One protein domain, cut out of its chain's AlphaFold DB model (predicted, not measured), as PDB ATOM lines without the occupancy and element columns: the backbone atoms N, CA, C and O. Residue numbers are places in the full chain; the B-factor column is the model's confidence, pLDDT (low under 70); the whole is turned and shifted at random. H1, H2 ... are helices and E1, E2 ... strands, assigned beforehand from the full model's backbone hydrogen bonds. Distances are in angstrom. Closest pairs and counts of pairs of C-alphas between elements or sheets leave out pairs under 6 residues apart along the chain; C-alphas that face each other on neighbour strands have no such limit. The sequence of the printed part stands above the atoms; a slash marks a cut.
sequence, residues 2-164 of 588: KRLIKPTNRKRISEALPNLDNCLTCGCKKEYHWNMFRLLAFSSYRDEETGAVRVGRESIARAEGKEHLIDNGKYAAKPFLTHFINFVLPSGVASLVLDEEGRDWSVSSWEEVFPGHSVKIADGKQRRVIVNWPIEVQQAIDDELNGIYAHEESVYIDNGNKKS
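Overview. This is residues 2 to 164 of the 588 residues of an uncharacterized protein of Proteobacteria bacterium (UniProt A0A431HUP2). A small three-stranded sheet, E1 E5 E2, has helices H3 and H6 over one face, H6 along the strands and H3 across them, with H4 packed on both helices. At one end of the long axis H1 and H7 stand side by side, running opposite ways; towards the other end lie H5 and the small hairpin E3 and E4. The 163 printed residues have seven named helices and five named strands, in the order H1 H2 H3 E1 H4 H5 H6 E2 E3 E4 E5 H7; both sheets are antiparallel and the class is mixed, helices and strands. The whole is compact, with a radius of gyration of the C-alphas of 15.6 A, and rounded, spanning 43 by 33 by 32 A.

Along the chain. Find C-alpha 7 at (17.734, 6.145, 28.541); from there H1 runs to residue 16, 14.3 A. H2 is residues 19 to 22, and H3, residues 30 to 42, is 17.8 A long. Next come E1, residues 53 to 55, H4, residues 57 to 64, 10.6 A, and H5, residues 68 to 71. H6, residues 77 to 88, is 15.6 A long. E2 is residues 94 to 97, E3 111 to 114 and E4 117 to 119. E5, residues 125 to 131, starts at C-alpha 125 (45.896, 8.828, 7.913) and is 19.2 A long. H7, residues 135 to 146, 15.8 A, ends at C-alpha 146 (16.753, 18.726, 19.141).

Arrangement. Look first at E5, the inner strand: N 53 and O 129 of E1 and E5 are 2.8 A apart, and N 97 and O 128 of E2 and E5 are 2.9 A apart. H3 and H6 lie on the same face, at heights over the sheet of 10.6 A and 9.7 A, and form two layers with it, helices on one face of a sheet. H4 touches H3, closest at the C-alphas of Tyr 32 and Glu 64, 4.8 A, at a steep tilt of 46 degrees, opposite ways. H5 only just touches H4, with 3 pairs of C-alphas within 8 A, closest at Glu 58 and Ile 70, 6.8 A. H2 touches H3, closest at the C-alphas of Asp 21 and Lys 30, 5.2 A. H1 touches H7 at a shallow tilt of 24 degrees, closest at the C-alphas of Asn 9 and Ala 140, 5.0 A. In the hairpin E3 and E4, N 111 and O 119 are 2.8 A apart. In H1, H3, H4, H6 and H7 every O i to N i+4 pair is within hydrogen-bond range; H2 and H5 are too short for one.

Size, cuts and confidence. The C-alphas farthest apart, of Glu 101 and Glu 152, are 49.2 A apart. The printed part has no cut, and E2 to E3 is the long link. Residues 147 to 164 hold no named element, but 155 to 156 pair antiparallel with 4 to 5. The model's pLDDT is under 70 at residues 106 to 124 and 148 to 152.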
ATOM      1  N   LYS A   2      33.299  11.785  27.482       79.31
ATOM      2  CA  LYS A   2      32.167  10.840  27.556       79.31
ATOM      3  C   LYS A   2      30.874  11.621  27.305       79.31
ATOM      4  O   LYS A   2      30.789  12.754  27.754       79.31
ATOM      5  N   ARG A   3      29.928  11.037  26.564       85.62
ATOM      6  CA  ARG A   3      28.671  11.695  26.170       85.62
ATOM      7  C   ARG A   3      27.491  11.093  26.920       85.62
ATOM      8  O   ARG A   3      27.487   9.885  27.182       85.62
ATOM      9  N   LEU A   4      26.518  11.931  27.240       90.31
ATOM     10  CA  LEU A   4      25.257  11.522  27.841       90.31
ATOM     11  C   LEU A   4      24.176  11.306  26.770       90.31
ATOM     12  O   LEU A   4      24.262  11.828  25.662       90.31
ATOM     13  N   ILE A   5      23.183  10.481  27.086       92.19
ATOM     14  CA  ILE A   5      22.048  10.169  26.209       92.19
ATOM     15  C   ILE A   5      20.806   9.872  27.056       92.19
ATOM     16  O   ILE A   5      20.934   9.368  28.179       92.19
ATOM     17  N   LYS A   6      19.598  10.139  26.546       92.06
ATOM     18  CA  LYS A   6      18.356   9.725  27.212       92.06
ATOM     19  C   LYS A   6      18.283   8.192  27.279       92.06
ATOM     20  O   LYS A   6      18.595   7.518  26.292       92.06
ATOM     21  N   PRO A   7      17.834   7.599  28.402       93.56
ATOM     22  CA  PRO A   7      17.734   6.145  28.541       93.56
ATOM     23  C   PRO A   7      16.853   5.500  27.470       93.56
ATOM     24  O   PRO A   7      17.191   4.437  26.953       93.56
ATOM     25  N   THR A   8      15.751   6.161  27.109       93.69
ATOM     26  CA  THR A   8      14.828   5.732  26.049       93.69
ATOM     27  C   THR A   8      15.521   5.674  24.692       93.69
ATOM     28  O   THR A   8      15.423   4.663  24.003       93.69
ATOM     29  N   ASN A   9      16.302   6.699  24.349       94.69
ATOM     30  CA  ASN A   9      17.063   6.755  23.104       94.69
ATOM     31  C   ASN A   9      18.210   5.743  23.084       94.69
ATOM     32  O   ASN A   9      18.395   5.058  22.081       94.69
ATOM     33  N   ARG A  10      18.931   5.553  24.199       95.06
ATOM     34  CA  ARG A  10      19.943   4.487  24.301       95.06
ATOM     35  C   ARG A  10      19.318   3.111  24.087       95.06
ATOM     36  O   ARG A  10      19.874   2.306  23.346       95.06
ATOM     37  N   LYS A  11      18.175   2.842  24.725       95.44
ATOM     38  CA  LYS A  11      17.439   1.581  24.570       95.44
ATOM     39  C   LYS A  11      17.025   1.374  23.113       95.44
ATOM     40  O   LYS A  11      17.350   0.340  22.546       95.44
ATOM     41  N   ARG A  12      16.420   2.389  22.495       95.88
ATOM     42  CA  ARG A  12      16.018   2.377  21.085       95.88
ATOM     43  C   ARG A  12      17.186   2.074  20.141       95.88
ATOM     44  O   ARG A  12      17.057   1.247  19.243       95.88
ATOM     45  N   ILE A  13      18.343   2.698  20.370       97.25
ATOM     46  CA  ILE A  13      19.567   2.432  19.599       97.25
ATOM     47  C   ILE A  13      20.044   0.995  19.819       97.25
ATOM     48  O   ILE A  13      20.391   0.323  18.856       97.25
ATOM     49  N   SER A  14      20.045   0.511  21.062       96.44
ATOM     50  CA  SER A  14      20.444  -0.865  21.369       96.44
ATOM     51  C   SER A  14      19.515  -1.907  20.748       96.44
ATOM     52  O   SER A  14      19.979  -2.985  20.402       96.44
ATOM     53  N   GLU A  15      18.219  -1.626  20.633       96.38
ATOM     54  CA  GLU A  15      17.248  -2.526  20.000       96.38
ATOM     55  C   GLU A  15      17.452  -2.580  18.481       96.38
ATOM     56  O   GLU A  15      17.423  -3.659  17.895       96.38
ATOM     57  N   ALA A  16      17.733  -1.434  17.853       96.62
ATOM     58  CA  ALA A  16      18.035  -1.356  16.424       96.62
ATOM     59  C   ALA A  16      19.440  -1.887  16.068       96.62
ATOM     60  O   ALA A  16      19.665  -2.359  14.955       96.62
ATOM     61  N   LEU A  17      20.392  -1.815  17.005       96.38
ATOM     62  CA  LEU A  17      21.787  -2.232  16.847       96.38
ATOM     63  C   LEU A  17      22.192  -3.189  17.992       96.38
ATOM     64  O   LEU A  17      23.023  -2.833  18.834       96.38
ATOM     65  N   PRO A  18      21.642  -4.419  18.039       93.88
ATOM     66  CA  PRO A  18      21.787  -5.327  19.187       93.88
ATOM     67  C   PRO A  18      23.237  -5.717  19.518       93.88
ATOM     68  O   PRO A  18      23.580  -5.947  20.682       93.88
ATOM     69  N   ASN A  19      24.121  -5.732  18.517       95.75
ATOM     70  CA  ASN A  19      25.529  -6.081  18.708       95.75
ATOM     71  C   ASN A  19      26.337  -4.975  19.418       95.75
ATOM     72  O   ASN A  19      27.478  -5.224  19.810       95.75
ATOM     73  N   LEU A  20      25.779  -3.772  19.633       94.69
ATOM     74  CA  LEU A  20      26.431  -2.752  20.463       94.69
ATOM     75  C   LEU A  20      26.597  -3.231  21.908       94.69
ATOM     76  O   LEU A  20      27.679  -3.085  22.476       94.69
ATOM     77  N   ASP A  21      25.547  -3.823  22.485       91.88
ATOM     78  CA  ASP A  21      25.573  -4.329  23.859       91.88
ATOM     79  C   ASP A  21      26.079  -5.783  23.931       91.88
ATOM     80  O   ASP A  21      26.760  -6.122  24.896       91.88
ATOM     81  N   ASN A  22      25.817  -6.619  22.914       83.50
ATOM     82  CA  ASN A  22      26.112  -8.060  22.947       83.50
ATOM     83  C   ASN A  22      26.662  -8.600  21.613       83.50
ATOM     84  O   ASN A  22      26.047  -9.449  20.968       83.50
ATOM     85  N   CYS A  23      27.839  -8.140  21.184       82.81
ATOM     86  CA  CYS A  23      28.512  -8.766  20.045       82.81
ATOM     87  C   CYS A  23      29.055 -10.145  20.451       82.81
ATOM     88  O   CYS A  23      30.127 -10.258  21.040       82.81
ATOM     89  N   LEU A  24      28.316 -11.208  20.133       78.12
ATOM     90  CA  LEU A  24      28.695 -12.587  20.474       78.12
ATOM     91  C   LEU A  24      29.969 -13.060  19.753       78.12
ATOM     92  O   LEU A  24      30.551 -14.076  20.124       78.12
ATOM     93  N   THR A  25      30.390 -12.347  18.707       78.12
ATOM     94  CA  THR A  25      31.457 -12.774  17.795       78.12
ATOM     95  C   THR A  25      32.820 -12.166  18.113       78.12
ATOM     96  O   THR A  25      33.824 -12.631  17.575       78.12
ATOM     97  N   CYS A  26      32.898 -11.161  18.991       78.31
ATOM     98  CA  CYS A  26      34.161 -10.544  19.379       78.31
ATOM     99  C   CYS A  26      34.263 -10.395  20.898       78.31
ATOM    100  O   CYS A  26      33.353  -9.912  21.558       78.31
ATOM    101  N   GLY A  27      35.403 -10.759  21.485       84.81
ATOM    102  CA  GLY A  27      35.674 -10.553  22.918       84.81
ATOM    103  C   GLY A  27      35.860  -9.079  23.320       84.81
ATOM    104  O   GLY A  27      36.534  -8.790  24.308       84.81
ATOM    105  N   CYS A  28      35.348  -8.136  22.527       90.69
ATOM    106  CA  CYS A  28      35.434  -6.708  22.792       90.69
ATOM    107  C   CYS A  28      34.474  -6.318  23.921       90.69
ATOM    108  O   CYS A  28      33.379  -6.858  24.057       90.69
ATOM    109  N   LYS A  29      34.869  -5.328  24.727       93.25
ATOM    110  CA  LYS A  29      33.970  -4.741  25.723       93.25
ATOM    111  C   LYS A  29      32.889  -3.925  25.014       93.25
ATOM    112  O   LYS A  29      33.211  -3.166  24.097       93.25
ATOM    113  N   LYS A  30      31.636  -4.010  25.470       94.00
ATOM    114  CA  LYS A  30      30.513  -3.235  24.908       94.00
ATOM    115  C   LYS A  30      30.786  -1.728  24.892       94.00
ATOM    116  O   LYS A  30      30.417  -1.034  23.949       94.00
ATOM    117  N   GLU A  31      31.513  -1.218  25.889       94.88
ATOM    118  CA  GLU A  31      31.882   0.192  25.985       94.88
ATOM    119  C   GLU A  31      32.679   0.642  24.757       94.88
ATOM    120  O   GLU A  31      32.551   1.791  24.336       94.88
ATOM    121  N   TYR A  32      33.478  -0.248  24.158       95.19
ATOM    122  CA  TYR A  32      34.261   0.069  22.966       95.19
ATOM    123  C   TYR A  32      33.362   0.263  21.746       95.19
ATOM    124  O   TYR A  32      33.538   1.224  20.994       95.19
ATOM    125  N   HIS A  33      32.344  -0.586  21.589       96.25
ATOM    126  CA  HIS A  33      31.352  -0.455  20.522       96.25
ATOM    127  C   HIS A  33      30.541   0.825  20.681       96.25
ATOM    128  O   HIS A  33      30.420   1.599  19.735       96.25
ATOM    129  N   TRP A  34      30.057   1.111  21.887       96.81
ATOM    130  CA  TRP A  34      29.324   2.346  22.139       96.81
ATOM    131  C   TRP A  34      30.183   3.601  21.976       96.81
ATOM    132  O   TRP A  34      29.692   4.610  21.473       96.81
ATOM    133  N   ASN A  35      31.468   3.568  22.344       95.06
ATOM    134  CA  ASN A  35      32.367   4.695  22.087       95.06
ATOM    135  C   ASN A  35      32.594   4.909  20.583       95.06
ATOM    136  O   ASN A  35      32.673   6.062  20.151       95.06
ATOM    137  N   MET A  36      32.677   3.833  19.794       96.12
ATOM    138  CA  MET A  36      32.806   3.911  18.338       96.12
ATOM    139  C   MET A  36      31.504   4.394  17.680       96.12
ATOM    140  O   MET A  36      31.543   5.293  16.841       96.12
ATOM    141  N   PHE A  37      30.344   3.897  18.126       97.06
ATOM    142  CA  PHE A  37      29.029   4.418  17.744       97.06
ATOM    143  C   PHE A  37      28.938   5.918  18.027       97.06
ATOM    144  O   PHE A  37      28.628   6.699  17.133       97.06
ATOM    145  N   ARG A  38      29.286   6.336  19.251       94.75
ATOM    146  CA  ARG A  38      29.299   7.742  19.669       94.75
ATOM    147  C   ARG A  38      30.156   8.591  18.734       94.75
ATOM    148  O   ARG A  38      29.735   9.680  18.355       94.75
ATOM    149  N   LEU A  39      31.347   8.099  18.380       92.38
ATOM    150  CA  LEU A  39      32.255   8.782  17.463       92.38
ATOM    151  C   LEU A  39      31.602   8.979  16.089       92.38
ATOM    152  O   LEU A  39      31.647  10.080  15.560       92.38
ATOM    153  N   LEU A  40      30.944   7.967  15.526       94.25
ATOM    154  CA  LEU A  40      30.305   8.091  14.211       94.25
ATOM    155  C   LEU A  40      29.002   8.910  14.236       94.25
ATOM    156  O   LEU A  40      28.749   9.708  13.336       94.25
ATOM    157  N   ALA A  41      28.175   8.748  15.266       93.62
ATOM    158  CA  ALA A  41      26.872   9.403  15.365       93.62
ATOM    159  C   ALA A  41      26.989  10.908  15.665       93.62
ATOM    160  O   ALA A  41      26.254  11.727  15.100       93.62
ATOM    161  N   PHE A  42      27.942  11.278  16.523       89.94
ATOM    162  CA  PHE A  42      28.032  12.613  17.113       89.94
ATOM    163  C   PHE A  42      29.342  13.348  16.803       89.94
ATOM    164  O   PHE A  42      29.658  14.338  17.462       89.94
ATOM    165  N   SER A  43      30.114  12.893  15.813       85.06
ATOM    166  CA  SER A  43      31.274  13.652  15.338       85.06
ATOM    167  C   SER A  43      30.837  14.896  14.565       85.06
ATOM    168  O   SER A  43      29.985  14.837  13.672       85.06
ATOM    169  N   SER A  44      31.471  16.020  14.896       75.69
ATOM    170  CA  SER A  44      31.432  17.260  14.121       75.69
ATOM    171  C   SER A  44      32.353  17.224  12.895       75.69
ATOM    172  O   SER A  44      32.268  18.110  12.053       75.69
ATOM    173  N   TYR A  45      33.222  16.213  12.772       79.12
ATOM    174  CA  TYR A  45      34.183  16.068  11.676       79.12
ATOM    175  C   TYR A  45      33.573  15.287  10.531       79.12
ATOM    176  O   TYR A  45      33.578  14.050  10.524       79.12
ATOM    177  N   ARG A  46      33.065  16.024   9.548       81.12
ATOM    178  CA  ARG A  46      32.543  15.465   8.308       81.12
ATOM    179  C   ARG A  46      33.283  16.029   7.113       81.12
ATOM    180  O   ARG A  46      33.734  17.168   7.116       81.12
ATOM    181  N   ASP A  47      33.444  15.175   6.124       77.94
ATOM    182  CA  ASP A  47      33.877  15.545   4.794       77.94
ATOM    183  C   ASP A  47      32.756  16.334   4.103       77.94
ATOM    184  O   ASP A  47      31.619  15.869   4.078       77.94
ATOM    185  N   GLU A  48      33.048  17.537   3.611       70.75
ATOM    186  CA  GLU A  48      32.020  18.430   3.052       70.75
ATOM    187  C   GLU A  48      31.409  17.889   1.756       70.75
ATOM    188  O   GLU A  48      30.217  18.066   1.527       70.75
ATOM    189  N   GLU A  49      32.211  17.198   0.944       74.25
ATOM    190  CA  GLU A  49      31.801  16.650  -0.349       74.25
ATOM    191  C   GLU A  49      30.966  15.376  -0.180       74.25
ATOM    192  O   GLU A  49      29.880  15.246  -0.739       74.25
ATOM    193  N   THR A  50      31.453  14.431   0.624       80.12
ATOM    194  CA  THR A  50      30.833  13.103   0.765       80.12
ATOM    195  C   THR A  50      29.883  12.988   1.957       80.12
ATOM    196  O   THR A  50      29.178  11.990   2.094       80.12
ATOM    197  N   GLY A  51      29.906  13.947   2.889       83.81
ATOM    198  CA  GLY A  51      29.207  13.861   4.175       83.81
ATOM    199  C   GLY A  51      29.776  12.805   5.136       83.81
ATOM    200  O   GLY A  51      29.258  12.643   6.251       83.81
ATOM    201  N   ALA A  52      30.831  12.086   4.734       89.25
ATOM    202  CA  ALA A  52      31.422  10.990   5.489       89.25
ATOM    203  C   ALA A  52      32.050  11.484   6.794       89.25
ATOM    204  O   ALA A  52      32.707  12.525   6.839       89.25
ATOM    205  N   VAL A  53      31.904  10.706   7.863       90.38
ATOM    206  CA  VAL A  53      32.551  10.995   9.142       90.38
ATOM    207  C   VAL A  53      34.041  10.710   9.022       90.38
ATOM    208  O   VAL A  53      34.446   9.615   8.626       90.38
ATOM    209  N   ARG A  54      34.862  11.692   9.386       88.50
ATOM    210  CA  ARG A  54      36.319  11.563   9.427       88.50
ATOM    211  C   ARG A  54      36.742  11.093  10.814       88.50
ATOM    212  O   ARG A  54      36.418  11.729  11.814       88.50
ATOM    213  N   VAL A  55      37.460   9.973  10.872       89.62
ATOM    214  CA  VAL A  55      37.948   9.377  12.122       89.62
ATOM    215  C   VAL A  55      39.458   9.148  12.067       89.62
ATOM    216  O   VAL A  55      39.983   8.475  11.172       89.62
ATOM    217  N   GLY A  56      40.162   9.749  13.028       88.25
ATOM    218  CA  GLY A  56      41.604   9.603  13.211       88.25
ATOM    219  C   GLY A  56      41.968   8.304  13.927       88.25
ATOM    220  O   GLY A  56      41.135   7.670  14.578       88.25
ATOM    221  N   ARG A  57      43.236   7.903  13.819       88.62
ATOM    222  CA  ARG A  57      43.763   6.701  14.479       88.62
ATOM    223  C   ARG A  57      43.643   6.809  16.003       88.62
ATOM    224  O   ARG A  57      43.269   5.842  16.659       88.62
ATOM    225  N   GLU A  58      43.925   7.988  16.533       85.06
ATOM    226  CA  GLU A  58      43.903   8.353  17.946       85.06
ATOM    227  C   GLU A  58      42.476   8.257  18.509       85.06
ATOM    228  O   GLU A  58      42.252   7.640  19.551       85.06
ATOM    229  N   SER A  59      41.483   8.760  17.769       88.31
ATOM    230  CA  SER A  59      40.069   8.697  18.162       88.31
ATOM    231  C   SER A  59      39.558   7.259  18.239       88.31
ATOM    232  O   SER A  59      38.791   6.919  19.142       88.31
ATOM    233  N   ILE A  60      39.997   6.410  17.305       92.88
ATOM    234  CA  ILE A  60      39.648   4.987  17.270       92.88
ATOM    235  C   ILE A  60      40.343   4.249  18.428       92.88
ATOM    236  O   ILE A  60      39.682   3.498  19.142       92.88
ATOM    237  N   ALA A  61      41.626   4.529  18.695       91.19
ATOM    238  CA  ALA A  61      42.341   3.966  19.844       91.19
ATOM    239  C   ALA A  61      41.660   4.313  21.169       91.19
ATOM    240  O   ALA A  61      41.480   3.439  22.013       91.19
ATOM    241  N   ARG A  62      41.217   5.566  21.321       88.69
ATOM    242  CA  ARG A  62      40.454   6.023  22.486       88.69
ATOM    243  C   ARG A  62      39.094   5.343  22.597       88.69
ATOM    244  O   ARG A  62      38.650   5.016  23.694       88.69
ATOM    245  N   ALA A  63      38.417   5.105  21.473       92.19
ATOM    246  CA  ALA A  63      37.170   4.348  21.483       92.19
ATOM    247  C   ALA A  63      37.390   2.910  21.986       92.19
ATOM    248  O   ALA A  63      36.576   2.417  22.765       92.19
ATOM    249  N   GLU A  64      38.510   2.290  21.608       94.62
ATOM    250  CA  GLU A  64      38.901   0.926  21.983       94.62
ATOM    251  C   GLU A  64      39.619   0.815  23.349       94.62
ATOM    252  O   GLU A  64      39.913  -0.290  23.805       94.62
ATOM    253  N   GLY A  65      39.927   1.933  24.020       91.00
ATOM    254  CA  GLY A  65      40.697   1.938  25.273       91.00
ATOM    255  C   GLY A  65      42.153   1.474  25.104       91.00
ATOM    256  O   GLY A  65      42.695   0.769  25.961       91.00
ATOM    257  N   LYS A  66      42.764   1.786  23.954       94.19
ATOM    258  CA  LYS A  66      44.124   1.387  23.552       94.19
ATOM    259  C   LYS A  66      45.038   2.582  23.258       94.19
ATOM    260  O   LYS A  66      45.962   2.476  22.455       94.19
ATOM    261  N   GLU A  67      44.811   3.710  23.921       86.75
ATOM    262  CA  GLU A  67      45.574   4.954  23.766       86.75
ATOM    263  C   GLU A  67      47.076   4.733  23.995       86.75
ATOM    264  O   GLU A  67      47.885   5.146  23.176       86.75
ATOM    265  N   HIS A  68      47.450   3.939  25.003       87.62
ATOM    266  CA  HIS A  68      48.845   3.569  25.296       87.62
ATOM    267  C   HIS A  68      49.595   2.884  24.127       87.62
ATOM    268  O   HIS A  68      50.825   2.801  24.124       87.62
ATOM    269  N   LEU A  69      48.885   2.338  23.131       90.50
ATOM    270  CA  LEU A  69      49.501   1.758  21.931       90.50
ATOM    271  C   LEU A  69      49.803   2.809  20.854       90.50
ATOM    272  O   LEU A  69      50.621   2.535  19.971       90.50
ATOM    273  N   ILE A  70      49.166   3.982  20.909       83.31
ATOM    274  CA  ILE A  70      49.470   5.126  20.038       83.31
ATOM    275  C   ILE A  70      50.855   5.664  20.369       83.31
ATOM    276  O   ILE A  70      51.668   5.799  19.457       83.31
ATOM    277  N   ASP A  71      51.136   5.868  21.656       76.25
ATOM    278  CA  ASP A  71      52.400   6.434  22.149       76.25
ATOM    279  C   ASP A  71      53.612   5.598  21.714       76.25
ATOM    280  O   ASP A  71      54.691   6.112  21.441       76.25
ATOM    281  N   ASN A  72      53.405   4.288  21.566       83.25
ATOM    282  CA  ASN A  72      54.422   3.338  21.123       83.25
ATOM    283  C   ASN A  72      54.454   3.124  19.598       83.25
ATOM    284  O   ASN A  72      55.206   2.278  19.116       83.25
ATOM    285  N   GLY A  73      53.594   3.809  18.835       84.25
ATOM    286  CA  GLY A  73      53.459   3.643  17.385       84.25
ATOM    287  C   GLY A  73      52.912   2.278  16.944       84.25
ATOM    288  O   GLY A  73      53.016   1.931  15.769       84.25
ATOM    289  N   LYS A  74      52.334   1.492  17.863       91.81
ATOM    290  CA  LYS A  74      51.916   0.094  17.643       91.81
ATOM    291  C   LYS A  74      50.427  -0.070  17.343       91.81
ATOM    292  O   LYS A  74      49.992  -1.167  16.997       91.81
ATOM    293  N   TYR A  75      49.626   0.982  17.490       93.25
ATOM    294  CA  TYR A  75      48.186   0.885  17.277       93.25
ATOM    295  C   TYR A  75      47.805   0.841  15.789       93.25
ATOM    296  O   TYR A  75      48.120   1.751  15.016       93.25
ATOM    297  N   ALA A  76      47.048  -0.189  15.405       91.88
ATOM    298  CA  ALA A  76      46.448  -0.325  14.083       91.88
ATOM    299  C   ALA A  76      44.934  -0.083  14.168       91.88
ATOM    300  O   ALA A  76      44.199  -0.908  14.696       91.88
ATOM    301  N   ALA A  77      44.462   1.031  13.606       91.88
ATOM    302  CA  ALA A  77      43.049   1.417  13.680       91.88
ATOM    303  C   ALA A  77      42.123   0.633  12.729       91.88
ATOM    304  O   ALA A  77      40.946   0.447  13.031       91.88
ATOM    305  N   LYS A  78      42.635   0.181  11.571       92.62
ATOM    306  CA  LYS A  78      41.826  -0.504  10.544       92.62
ATOM    307  C   LYS A  78      41.113  -1.749  11.087       92.62
ATOM    308  O   LYS A  78      39.905  -1.820  10.894       92.62
ATOM    309  N   PRO A  79      41.786  -2.689  11.784       95.12
ATOM    310  CA  PRO A  79      41.131  -3.891  12.292       95.12
ATOM    311  C   PRO A  79      39.905  -3.603  13.160       95.12
ATOM    312  O   PRO A  79      38.853  -4.180  12.907       95.12
ATOM    313  N   PHE A  80      40.006  -2.683  14.126       95.88
ATOM    314  CA  PHE A  80      38.878  -2.363  15.004       95.88
ATOM    315  C   PHE A  80      37.747  -1.650  14.256       95.88
ATOM    316  O   PHE A  80      36.582  -1.998  14.432       95.88
ATOM    317  N   LEU A  81      38.069  -0.711  13.359       95.81
ATOM    318  CA  LEU A  81      37.049  -0.017  12.574       95.81
ATOM    319  C   LEU A  81      36.314  -0.956  11.609       95.81
ATOM    320  O   LEU A  81      35.089  -0.935  11.542       95.81
ATOM    321  N   THR A  82      37.049  -1.798  10.882       95.12
ATOM    322  CA  THR A  82      36.465  -2.818  10.005       95.12
ATOM    323  C   THR A  82      35.653  -3.822  10.812       95.12
ATOM    324  O   THR A  82      34.571  -4.211  10.380       95.12
ATOM    325  N   HIS A  83      36.132  -4.205  11.998       95.44
ATOM    326  CA  HIS A  83      35.380  -5.063  12.899       95.44
ATOM    327  C   HIS A  83      34.033  -4.426  13.288       95.44
ATOM    328  O   HIS A  83      32.984  -5.050  13.141       95.44
ATOM    329  N   PHE A  84      34.054  -3.162  13.709       96.69
ATOM    330  CA  PHE A  84      32.848  -2.429  14.074       96.69
ATOM    331  C   PHE A  84      31.854  -2.336  12.904       96.69
ATOM    332  O   PHE A  84      30.683  -2.664  13.060       96.69
ATOM    333  N   ILE A  85      32.324  -1.960  11.712       96.44
ATOM    334  CA  ILE A  85      31.464  -1.811  10.528       96.44
ATOM    335  C   ILE A  85      30.860  -3.150  10.086       96.44
ATOM    336  O   ILE A  85      29.678  -3.199   9.771       96.44
ATOM    337  N   ASN A  86      31.647  -4.228  10.076       94.88
ATOM    338  CA  ASN A  86      31.221  -5.490   9.463       94.88
ATOM    339  C   ASN A  86      30.516  -6.451  10.428       94.88
ATOM    340  O   ASN A  86      29.796  -7.334   9.970       94.88
ATOM    341  N   PHE A  87      30.763  -6.340  11.737       94.69
ATOM    342  CA  PHE A  87      30.260  -7.308  12.721       94.69
ATOM    343  C   PHE A  87      29.399  -6.674  13.812       94.69
ATOM    344  O   PHE A  87      28.544  -7.355  14.380       94.69
ATOM    345  N   VAL A  88      29.596  -5.388  14.110       95.56
ATOM    346  CA  VAL A  88      28.797  -4.686  15.125       95.56
ATOM    347  C   VAL A  88      27.609  -3.966  14.488       95.56
ATOM    348  O   VAL A  88      26.518  -3.970  15.053       95.56
ATOM    349  N   LEU A  89      27.783  -3.376  13.308       96.12
ATOM    350  CA  LEU A  89      26.686  -2.753  12.575       96.12
ATOM    351  C   LEU A  89      25.999  -3.755  11.627       96.12
ATOM    352  O   LEU A  89      26.667  -4.630  11.075       96.12
ATOM    353  N   PRO A  90      24.676  -3.635  11.403       94.94
ATOM    354  CA  PRO A  90      23.997  -4.372  10.344       94.94
ATOM    355  C   PRO A  90      24.580  -4.055   8.961       94.94
ATOM    356  O   PRO A  90      25.061  -2.947   8.708       94.94
ATOM    357  N   SER A  91      24.494  -5.023   8.045       95.06
ATOM    358  CA  SER A  91      24.988  -4.857   6.674       95.06
ATOM    359  C   SER A  91      24.354  -3.636   5.997       95.06
ATOM    360  O   SER A  91      23.144  -3.430   6.080       95.06
ATOM    361  N   GLY A  92      25.178  -2.819   5.337       93.50
ATOM    362  CA  GLY A  92      24.744  -1.610   4.629       93.50
ATOM    363  C   GLY A  92      24.586  -0.352   5.494       93.50
ATOM    364  O   GLY A  92      24.443   0.734   4.933       93.50
ATOM    365  N   VAL A  93      24.670  -0.452   6.828       96.62
ATOM    366  CA  VAL A  93      24.553   0.721   7.719       96.62
ATOM    367  C   VAL A  93      25.771   1.631   7.621       96.62
ATOM    368  O   VAL A  93      25.632   2.846   7.700       96.62
ATOM    369  N   ALA A  94      26.969   1.080   7.448       96.94
ATOM    370  CA  ALA A  94      28.171   1.884   7.277       96.94
ATOM    371  C   ALA A  94      29.115   1.277   6.244       96.94
ATOM    372  O   ALA A  94      29.152   0.062   6.050       96.94
ATOM    373  N   SER A  95      29.911   2.129   5.607       95.94
ATOM    374  CA  SER A  95      30.958   1.716   4.678       95.94
ATOM    375  C   SER A  95      32.186   2.618   4.789       95.94
ATOM    376  O   SER A  95      32.098   3.802   5.125       95.94
ATOM    377  N   LEU A  96      33.359   2.036   4.528       93.75
ATOM    378  CA  LEU A  96      34.600   2.794   4.396       93.75
ATOM    379  C   LEU A  96      34.657   3.428   3.011       93.75
ATOM    380  O   LEU A  96      34.490   2.738   2.008       93.75
ATOM    381  N   VAL A  97      34.949   4.723   2.959       90.81
ATOM    382  CA  VAL A  97      35.246   5.409   1.700       90.81
ATOM    383  C   VAL A  97      36.704   5.155   1.358       90.81
ATOM    384  O   VAL A  97      37.601   5.549   2.111       90.81
ATOM    385  N   LEU A  98      36.924   4.508   0.219       89.06
ATOM    386  CA  LEU A  98      38.248   4.328  -0.355       89.06
ATOM    387  C   LEU A  98      38.598   5.545  -1.222       89.06
ATOM    388  O   LEU A  98      37.704   6.196  -1.762       89.06
ATOM    389  N   ASP A  99      39.874   5.906  -1.305       81.88
ATOM    390  CA  ASP A  99      40.329   6.883  -2.301       81.88
ATOM    391  C   ASP A  99      40.483   6.259  -3.697       81.88
ATOM    392  O   ASP A  99      40.183   5.080  -3.901       81.88
ATOM    393  N   GLU A 100      40.917   7.066  -4.668       81.38
ATOM    394  CA  GLU A 100      41.099   6.650  -6.065       81.38
ATOM    395  C   GLU A 100      42.085   5.479  -6.202       81.38
ATOM    396  O   GLU A 100      41.947   4.652  -7.101       81.38
ATOM    397  N   GLU A 101      43.041   5.350  -5.276       82.38
ATOM    398  CA  GLU A 101      43.988   4.235  -5.216       82.38
ATOM    399  C   GLU A 101      43.503   3.055  -4.348       82.38
ATOM    400  O   GLU A 101      44.269   2.132  -4.061       82.38
ATOM    401  N   GLY A 102      42.240   3.061  -3.909       86.00
ATOM    402  CA  GLY A 102      41.627   1.981  -3.132       86.00
ATOM    403  C   GLY A 102      42.055   1.926  -1.660       86.00
ATOM    404  O   GLY A 102      41.844   0.912  -0.986       86.00
ATOM    405  N   ARG A 103      42.672   2.982  -1.124       83.75
ATOM    406  CA  ARG A 103      43.137   3.041   0.268       83.75
ATOM    407  C   ARG A 103      41.980   3.428   1.184       83.75
ATOM    408  O   ARG A 103      41.243   4.368   0.917       83.75
ATOM    409  N   ASP A 104      41.860   2.753   2.330       80.50
ATOM    410  CA  ASP A 104      40.836   3.030   3.361       80.50
ATOM    411  C   ASP A 104      41.120   4.281   4.202       80.50
ATOM    412  O   ASP A 104      40.467   4.531   5.216       80.50
ATOM    413  N   TRP A 105      42.143   5.033   3.818       79.00
ATOM    414  CA  TRP A 105      42.598   6.230   4.490       79.00
ATOM    415  C   TRP A 105      43.018   7.252   3.444       79.00
ATOM    416  O   TRP A 105      43.652   6.894   2.458       79.00
ATOM    417  N   SER A 106      42.716   8.521   3.689       68.00
ATOM    418  CA  SER A 106      43.262   9.617   2.896       68.00
ATOM    419  C   SER A 106      44.422  10.270   3.641       68.00
ATOM    420  O   SER A 106      44.441  10.324   4.880       68.00
ATOM    421  N   VAL A 107      45.403  10.768   2.884       59.12
ATOM    422  CA  VAL A 107      46.432  11.672   3.407       59.12
ATOM    423  C   VAL A 107      45.760  13.018   3.662       59.12
ATOM    424  O   VAL A 107      45.743  13.921   2.834       59.12
ATOM    425  N   SER A 108      45.130  13.144   4.817       51.94
ATOM    426  CA  SER A 108      44.740  14.438   5.347       51.94
ATOM    427  C   SER A 108      44.902  14.352   6.846       51.94
ATOM    428  O   SER A 108      44.020  13.904   7.570       51.94
ATOM    429  N   SER A 109      46.077  14.737   7.336       45.22
ATOM    430  CA  SER A 109      46.227  14.918   8.775       45.22
ATOM    431  C   SER A 109      45.336  16.032   9.211       45.22
ATOM    432  O   SER A 109      45.510  17.179   8.796       45.22
ATOM    433  N   TRP A 110      44.533  15.690  10.183       47.50
ATOM    434  CA  TRP A 110      44.274  16.593  11.260       47.50
ATOM    435  C   TRP A 110      44.729  15.830  12.499       47.50
ATOM    436  O   TRP A 110      44.296  14.695  12.697       47.50
ATOM    437  N   GLU A 111      45.688  16.363  13.251       41.62
ATOM    438  CA  GLU A 111      46.007  15.806  14.564       41.62
ATOM    439  C   GLU A 111      44.840  16.118  15.448       41.62
ATOM    440  O   GLU A 111      44.482  17.285  15.582       41.62
ATOM    441  N   GLU A 112      44.230  15.074  15.999       43.00
ATOM    442  CA  GLU A 112      43.295  15.235  17.090       43.00
ATOM    443  C   GLU A 112      44.086  15.728  18.297       43.00
ATOM    444  O   GLU A 112      44.535  14.935  19.120       43.00
ATOM    445  N   VAL A 113      44.297  17.041  18.356       45.09
ATOM    446  CA  VAL A 113      45.060  17.643  19.437       45.09
ATOM    447  C   VAL A 113      44.342  17.384  20.758       45.09
ATOM    448  O   VAL A 113      45.012  17.146  21.752       45.09
ATOM    449  N   PHE A 114      42.998  17.263  20.739       45.09
ATOM    450  CA  PHE A 114      42.174  16.823  21.878       45.09
ATOM    451  C   PHE A 114      40.944  16.015  21.459       45.09
ATOM    452  O   PHE A 114      40.482  16.179  20.335       45.09
ATOM    453  N   PRO A 115      40.319  15.220  22.358       41.72
ATOM    454  CA  PRO A 115      39.134  14.427  22.032       41.72
ATOM    455  C   PRO A 115      37.989  15.235  21.385       41.72
ATOM    456  O   PRO A 115      37.221  15.888  22.087       41.72
ATOM    457  N   GLY A 116      37.816  15.135  20.065       42.06
ATOM    458  CA  GLY A 116      36.841  15.894  19.283       42.06
ATOM    459  C   GLY A 116      37.335  17.239  18.738       42.06
ATOM    460  O   GLY A 116      36.488  18.053  18.386       42.06
ATOM    461  N   HIS A 117      38.650  17.479  18.657       38.75
ATOM    462  CA  HIS A 117      39.282  18.615  17.966       38.75
ATOM    463  C   HIS A 117      40.500  18.214  17.183       38.75
ATOM    464  O   HIS A 117      41.456  17.722  17.773       38.75
ATOM    465  N   SER A 118      40.473  18.466  15.872       45.12
ATOM    466  CA  SER A 118      41.606  18.172  15.008       45.12
ATOM    467  C   SER A 118      42.131  19.403  14.274       45.12
ATOM    468  O   SER A 118      41.358  20.139  13.668       45.12
ATOM    469  N   VAL A 119      43.449  19.612  14.302       42.12
ATOM    470  CA  VAL A 119      44.150  20.691  13.590       42.12
ATOM    471  C   VAL A 119      44.970  20.089  12.457       42.12
ATOM    472  O   VAL A 119      45.660  19.088  12.640       42.12
ATOM    473  N   LYS A 120      44.896  20.677  11.262       44.78
ATOM    474  CA  LYS A 120      45.642  20.190  10.098       44.78
ATOM    475  C   LYS A 120      47.141  20.400  10.317       44.78
ATOM    476  O   LYS A 120      47.577  21.542  10.244       44.78
ATOM    477  N   ILE A 121      47.918  19.333  10.543       41.12
ATOM    478  CA  ILE A 121      49.361  19.484  10.829       41.12
ATOM    479  C   ILE A 121      50.355  18.848   9.841       41.12
ATOM    480  O   ILE A 121      51.328  19.516   9.519       41.12
ATOM    481  N   ALA A 122      50.167  17.626   9.329       41.56
ATOM    482  CA  ALA A 122      50.976  17.002   8.253       41.56
ATOM    483  C   ALA A 122      50.532  15.554   7.955       41.56
ATOM    484  O   ALA A 122      50.374  14.801   8.902       41.56
ATOM    485  N   ASP A 123      50.349  15.145   6.695       42.62
ATOM    486  CA  ASP A 123      50.101  13.773   6.189       42.62
ATOM    487  C   ASP A 123      49.673  12.662   7.184       42.62
ATOM    488  O   ASP A 123      50.313  11.624   7.340       42.62
ATOM    489  N   GLY A 124      48.539  12.850   7.851       56.47
ATOM    490  CA  GLY A 124      47.962  11.919   8.822       56.47
ATOM    491  C   GLY A 124      46.871  11.078   8.177       56.47
ATOM    492  O   GLY A 124      46.072  11.575   7.382       56.47
ATOM    493  N   LYS A 125      46.839   9.784   8.504       71.81
ATOM    494  CA  LYS A 125      45.896   8.828   7.913       71.81
ATOM    495  C   LYS A 125      44.545   8.912   8.617       71.81
ATOM    496  O   LYS A 125      44.360   8.292   9.665       71.81
ATOM    497  N   GLN A 126      43.600   9.639   8.031       81.25
ATOM    498  CA  GLN A 126      42.203   9.620   8.462       81.25
ATOM    499  C   GLN A 126      41.405   8.626   7.638       81.25
ATOM    500  O   GLN A 126      41.632   8.485   6.438       81.25
ATOM    501  N   ARG A 127      40.444   7.959   8.278       90.81
ATOM    502  CA  ARG A 127      39.466   7.119   7.580       90.81
ATOM    503  C   ARG A 127      38.166   7.886   7.435       90.81
ATOM    504  O   ARG A 127      37.793   8.649   8.325       90.81
ATOM    505  N   ARG A 128      37.495   7.676   6.311       91.94
ATOM    506  CA  ARG A 128      36.192   8.261   6.001       91.94
ATOM    507  C   ARG A 128      35.150   7.156   6.072       91.94
ATOM    508  O   ARG A 128      35.323   6.113   5.445       91.94
ATOM    509  N   VAL A 129      34.103   7.375   6.855       94.75
ATOM    510  CA  VAL A 129      33.022   6.409   7.059       94.75
ATOM    511  C   VAL A 129      31.707   7.057   6.650       94.75
ATOM    512  O   VAL A 129      31.285   8.037   7.263       94.75
ATOM    513  N   ILE A 130      31.058   6.518   5.621       95.06
ATOM    514  CA  ILE A 130      29.669   6.865   5.308       95.06
ATOM    515  C   ILE A 130      28.787   6.040   6.231       95.06
ATOM    516  O   ILE A 130      29.030   4.847   6.414       95.06
ATOM    517  N   VAL A 131      27.789   6.682   6.835       95.38
ATOM    518  CA  VAL A 131      26.862   6.021   7.752       95.38
ATOM    519  C   VAL A 131      25.432   6.384   7.387       95.38
ATOM    520  O   VAL A 131      25.074   7.558   7.382       95.38
ATOM    521  N   ASN A 132      24.636   5.353   7.135       95.62
ATOM    522  CA  ASN A 132      23.211   5.388   6.859       95.62
ATOM    523  C   ASN A 132      22.501   4.719   8.040       95.62
ATOM    524  O   ASN A 132      22.237   3.515   8.029       95.62
ATOM    525  N   TRP A 133      22.280   5.484   9.107       96.69
ATOM    526  CA  TRP A 133      21.656   4.957  10.317       96.69
ATOM    527  C   TRP A 133      20.243   4.425  10.027       96.69
ATOM    528  O   TRP A 133      19.502   5.076   9.288       96.69
ATOM    529  N   PRO A 134      19.835   3.290  10.634       97.31
ATOM    530  CA  PRO A 134      18.430   2.886  10.658       97.31
ATOM    531  C   PRO A 134      17.543   4.034  11.142       97.31
ATOM    532  O   PRO A 134      17.980   4.836  11.973       97.31
ATOM    533  N   ILE A 135      16.303   4.112  10.657       96.50
ATOM    534  CA  ILE A 135      15.410   5.241  10.954       96.50
ATOM    535  C   ILE A 135      15.210   5.430  12.463       96.50
ATOM    536  O   ILE A 135      15.162   6.556  12.946       96.50
ATOM    537  N   GLU A 136      15.190   4.342  13.228       96.88
ATOM    538  CA  GLU A 136      15.068   4.357  14.681       96.88
ATOM    539  C   GLU A 136      16.293   4.971  15.360       96.88
ATOM    540  O   GLU A 136      16.161   5.717  16.330       96.88
ATOM    541  N   VAL A 137      17.486   4.676  14.838       96.75
ATOM    542  CA  VAL A 137      18.753   5.229  15.326       96.75
ATOM    543  C   VAL A 137      18.865   6.698  14.937       96.75
ATOM    544  O   VAL A 137      19.250   7.515  15.767       96.75
ATOM    545  N   GLN A 138      18.501   7.045  13.701       95.50
ATOM    546  CA  GLN A 138      18.522   8.423  13.222       95.50
ATOM    547  C   GLN A 138      17.560   9.299  14.031       95.50
ATOM    548  O   GLN A 138      17.973  10.338  14.533       95.50
ATOM    549  N   GLN A 139      16.330   8.834  14.263       94.06
ATOM    550  CA  GLN A 139      15.367   9.534  15.113       94.06
ATOM    551  C   GLN A 139      15.875   9.670  16.552       94.06
ATOM    552  O   GLN A 139      15.807  10.758  17.102       94.06
ATOM    553  N   ALA A 140      16.474   8.626  17.139       94.38
ATOM    554  CA  ALA A 140      17.086   8.741  18.465       94.38
ATOM    555  C   ALA A 140      18.214   9.789  18.502       94.38
ATOM    556  O   ALA A 140      18.323  10.544  19.463       94.38
ATOM    557  N   ILE A 141      19.055   9.857  17.464       92.38
ATOM    558  CA  ILE A 141      20.108  10.875  17.339       92.38
ATOM    559  C   ILE A 141      19.489  12.272  17.227       92.38
ATOM    560  O   ILE A 141      19.951  13.191  17.900       92.38
ATOM    561  N   ASP A 142      18.456  12.443  16.410       90.38
ATOM    562  CA  ASP A 142      17.802  13.736  16.212       90.38
ATOM    563  C   ASP A 142      17.038  14.184  17.469       90.38
ATOM    564  O   ASP A 142      17.097  15.360  17.825       90.38
ATOM    565  N   ASP A 143      16.432  13.256  18.211       89.75
ATOM    566  CA  ASP A 143      15.797  13.502  19.513       89.75
ATOM    567  C   ASP A 143      16.814  13.947  20.578       89.75
ATOM    568  O   ASP A 143      16.487  14.732  21.472       89.75
ATOM    569  N   GLU A 144      18.057  13.457  20.505       88.94
ATOM    570  CA  GLU A 144      19.150  13.924  21.366       88.94
ATOM    571  C   GLU A 144      19.661  15.312  20.983       88.94
ATOM    572  O   GLU A 144      20.110  16.046  21.860       88.94
ATOM    573  N   LEU A 145      19.633  15.658  19.695       84.69
ATOM    574  CA  LEU A 145      20.150  16.935  19.192       84.69
ATOM    575  C   LEU A 145      19.133  18.071  19.275       84.69
ATOM    576  O   LEU A 145      19.535  19.225  19.408       84.69
ATOM    577  N   ASN A 146      17.844  17.751  19.165       82.06
ATOM    578  CA  ASN A 146      16.753  18.726  19.141       82.06
ATOM    579  C   ASN A 146      15.907  18.704  20.419       82.06
ATOM    580  O   ASN A 146      15.103  19.604  20.643       82.06
ATOM    581  N   GLY A 147      16.028  17.662  21.241       73.00
ATOM    582  CA  GLY A 147      15.208  17.524  22.433       73.00
ATOM    583  C   GLY A 147      15.622  18.473  23.555       73.00
ATOM    584  O   GLY A 147      16.798  18.782  23.737       73.00
ATOM    585  N   ILE A 148      14.647  18.830  24.397       67.81
ATOM    586  CA  ILE A 148      14.918  19.499  25.672       67.81
ATOM    587  C   ILE A 148      15.864  18.605  26.477       67.81
ATOM    588  O   ILE A 148      15.610  17.412  26.694       67.81
ATOM    589  N   TYR A 149      16.989  19.187  26.875       65.62
ATOM    590  CA  TYR A 149      18.027  18.495  27.616       65.62
ATOM    591  C   TYR A 149      17.595  18.319  29.079       65.62
ATOM    592  O   TYR A 149      17.730  19.226  29.897       65.62
ATOM    593  N   ALA A 150      17.067  17.138  29.409       65.38
ATOM    594  CA  ALA A 150      16.704  16.758  30.771       65.38
ATOM    595  C   ALA A 150      17.930  16.177  31.499       65.38
ATOM    596  O   ALA A 150      18.254  14.990  31.390       65.38
ATOM    597  N   HIS A 151      18.647  17.041  32.225       63.59
ATOM    598  CA  HIS A 151      19.931  16.707  32.855       63.59
ATOM    599  C   HIS A 151      19.863  15.530  33.838       63.59
ATOM    600  O   HIS A 151      20.831  14.780  33.971       63.59
ATOM    601  N   GLU A 152      18.732  15.378  34.527       62.31
ATOM    602  CA  GLU A 152      18.566  14.468  35.666       62.31
ATOM    603  C   GLU A 152      18.285  13.014  35.257       62.31
ATOM    604  O   GLU A 152      18.540  12.093  36.032       62.31
ATOM    605  N   GLU A 153      17.840  12.783  34.019       80.94
ATOM    606  CA  GLU A 153      17.444  11.453  33.538       80.94
ATOM    607  C   GLU A 153      18.484  10.801  32.622       80.94
ATOM    608  O   GLU A 153      18.346   9.638  32.248       80.94
ATOM    609  N   SER A 154      19.540  11.526  32.256       88.69
ATOM    610  CA  SER A 154      20.509  11.066  31.260       88.69
ATOM    611  C   SER A 154      21.434   9.955  31.787       88.69
ATOM    612  O   SER A 154      21.848   9.939  32.951       88.69
ATOM    613  N   VAL A 155      21.823   9.038  30.900       92.44
ATOM    614  CA  VAL A 155      22.788   7.957  31.159       92.44
ATOM    615  C   VAL A 155      24.042   8.140  30.313       92.44
ATOM    616  O   VAL A 155      24.006   8.769  29.256       92.44
ATOM    617  N   TYR A 156      25.167   7.577  30.749       91.88
ATOM    618  CA  TYR A 156      26.368   7.526  29.919       91.88
ATOM    619  C   TYR A 156      26.146   6.606  28.722       91.88
ATOM    620  O   TYR A 156      25.726   5.460  28.879       91.88
ATOM    621  N   ILE A 157      26.455   7.092  27.521       93.12
ATOM    622  CA  ILE A 157      26.218   6.333  26.288       93.12
ATOM    623  C   ILE A 157      26.979   5.002  26.262       93.12
ATOM    624  O   ILE A 157      26.449   3.994  25.803       93.12
ATOM    625  N   ASP A 158      28.195   4.981  26.811       91.38
ATOM    626  CA  ASP A 158      29.119   3.852  26.728       91.38
ATOM    627  C   ASP A 158      28.717   2.656  27.594       91.38
ATOM    628  O   ASP A 158      28.866   1.516  27.164       91.38
ATOM    629  N   ASN A 159      28.188   2.904  28.791       91.31
ATOM    630  CA  ASN A 159      27.879   1.847  29.757       91.31
ATOM    631  C   ASN A 159      26.412   1.821  30.224       91.31
ATOM    632  O   ASN A 159      25.999   0.835  30.829       91.31
ATOM    633  N   GLY A 160      25.623   2.859  29.932       92.75
ATOM    634  CA  GLY A 160      24.219   2.974  30.338       92.75
ATOM    635  C   GLY A 160      24.004   3.330  31.812       92.75
ATOM    636  O   GLY A 160      22.860   3.404  32.256       92.75
ATOM    637  N   ASN A 161      25.068   3.573  32.582       92.75
ATOM    638  CA  ASN A 161      24.948   3.978  33.977       92.75
ATOM    639  C   ASN A 161      24.349   5.381  34.073       92.75
ATOM    640  O   ASN A 161      24.652   6.260  33.262       92.75
ATOM    641  N   LYS A 162      23.538   5.607  35.111       91.50
ATOM    642  CA  LYS A 162      22.992   6.933  35.415       91.50
ATOM    643  C   LYS A 162      24.117   7.944  35.595       91.50
ATOM    644  O   LYS A 162      25.152   7.642  36.203       91.50
ATOM    645  N   LYS A 163      23.889   9.162  35.105       89.00
ATOM    646  CA  LYS A 163      24.764  10.290  35.402       89.00
ATOM    647  C   LYS A 163      24.910  10.449  36.918       89.00
ATOM    648  O   LYS A 163      23.936  10.361  37.660       89.00
ATOM    649  N   SER A 164      26.125  10.732  37.385       87.88
ATOM    650  CA  SER A 164      26.341  11.153  38.770       87.88
ATOM    651  C   SER A 164      27.312  12.324  38.844       87.88
ATOM    652  O   SER A 164      28.294  12.385  38.105       87.88
TER     653      SER A 164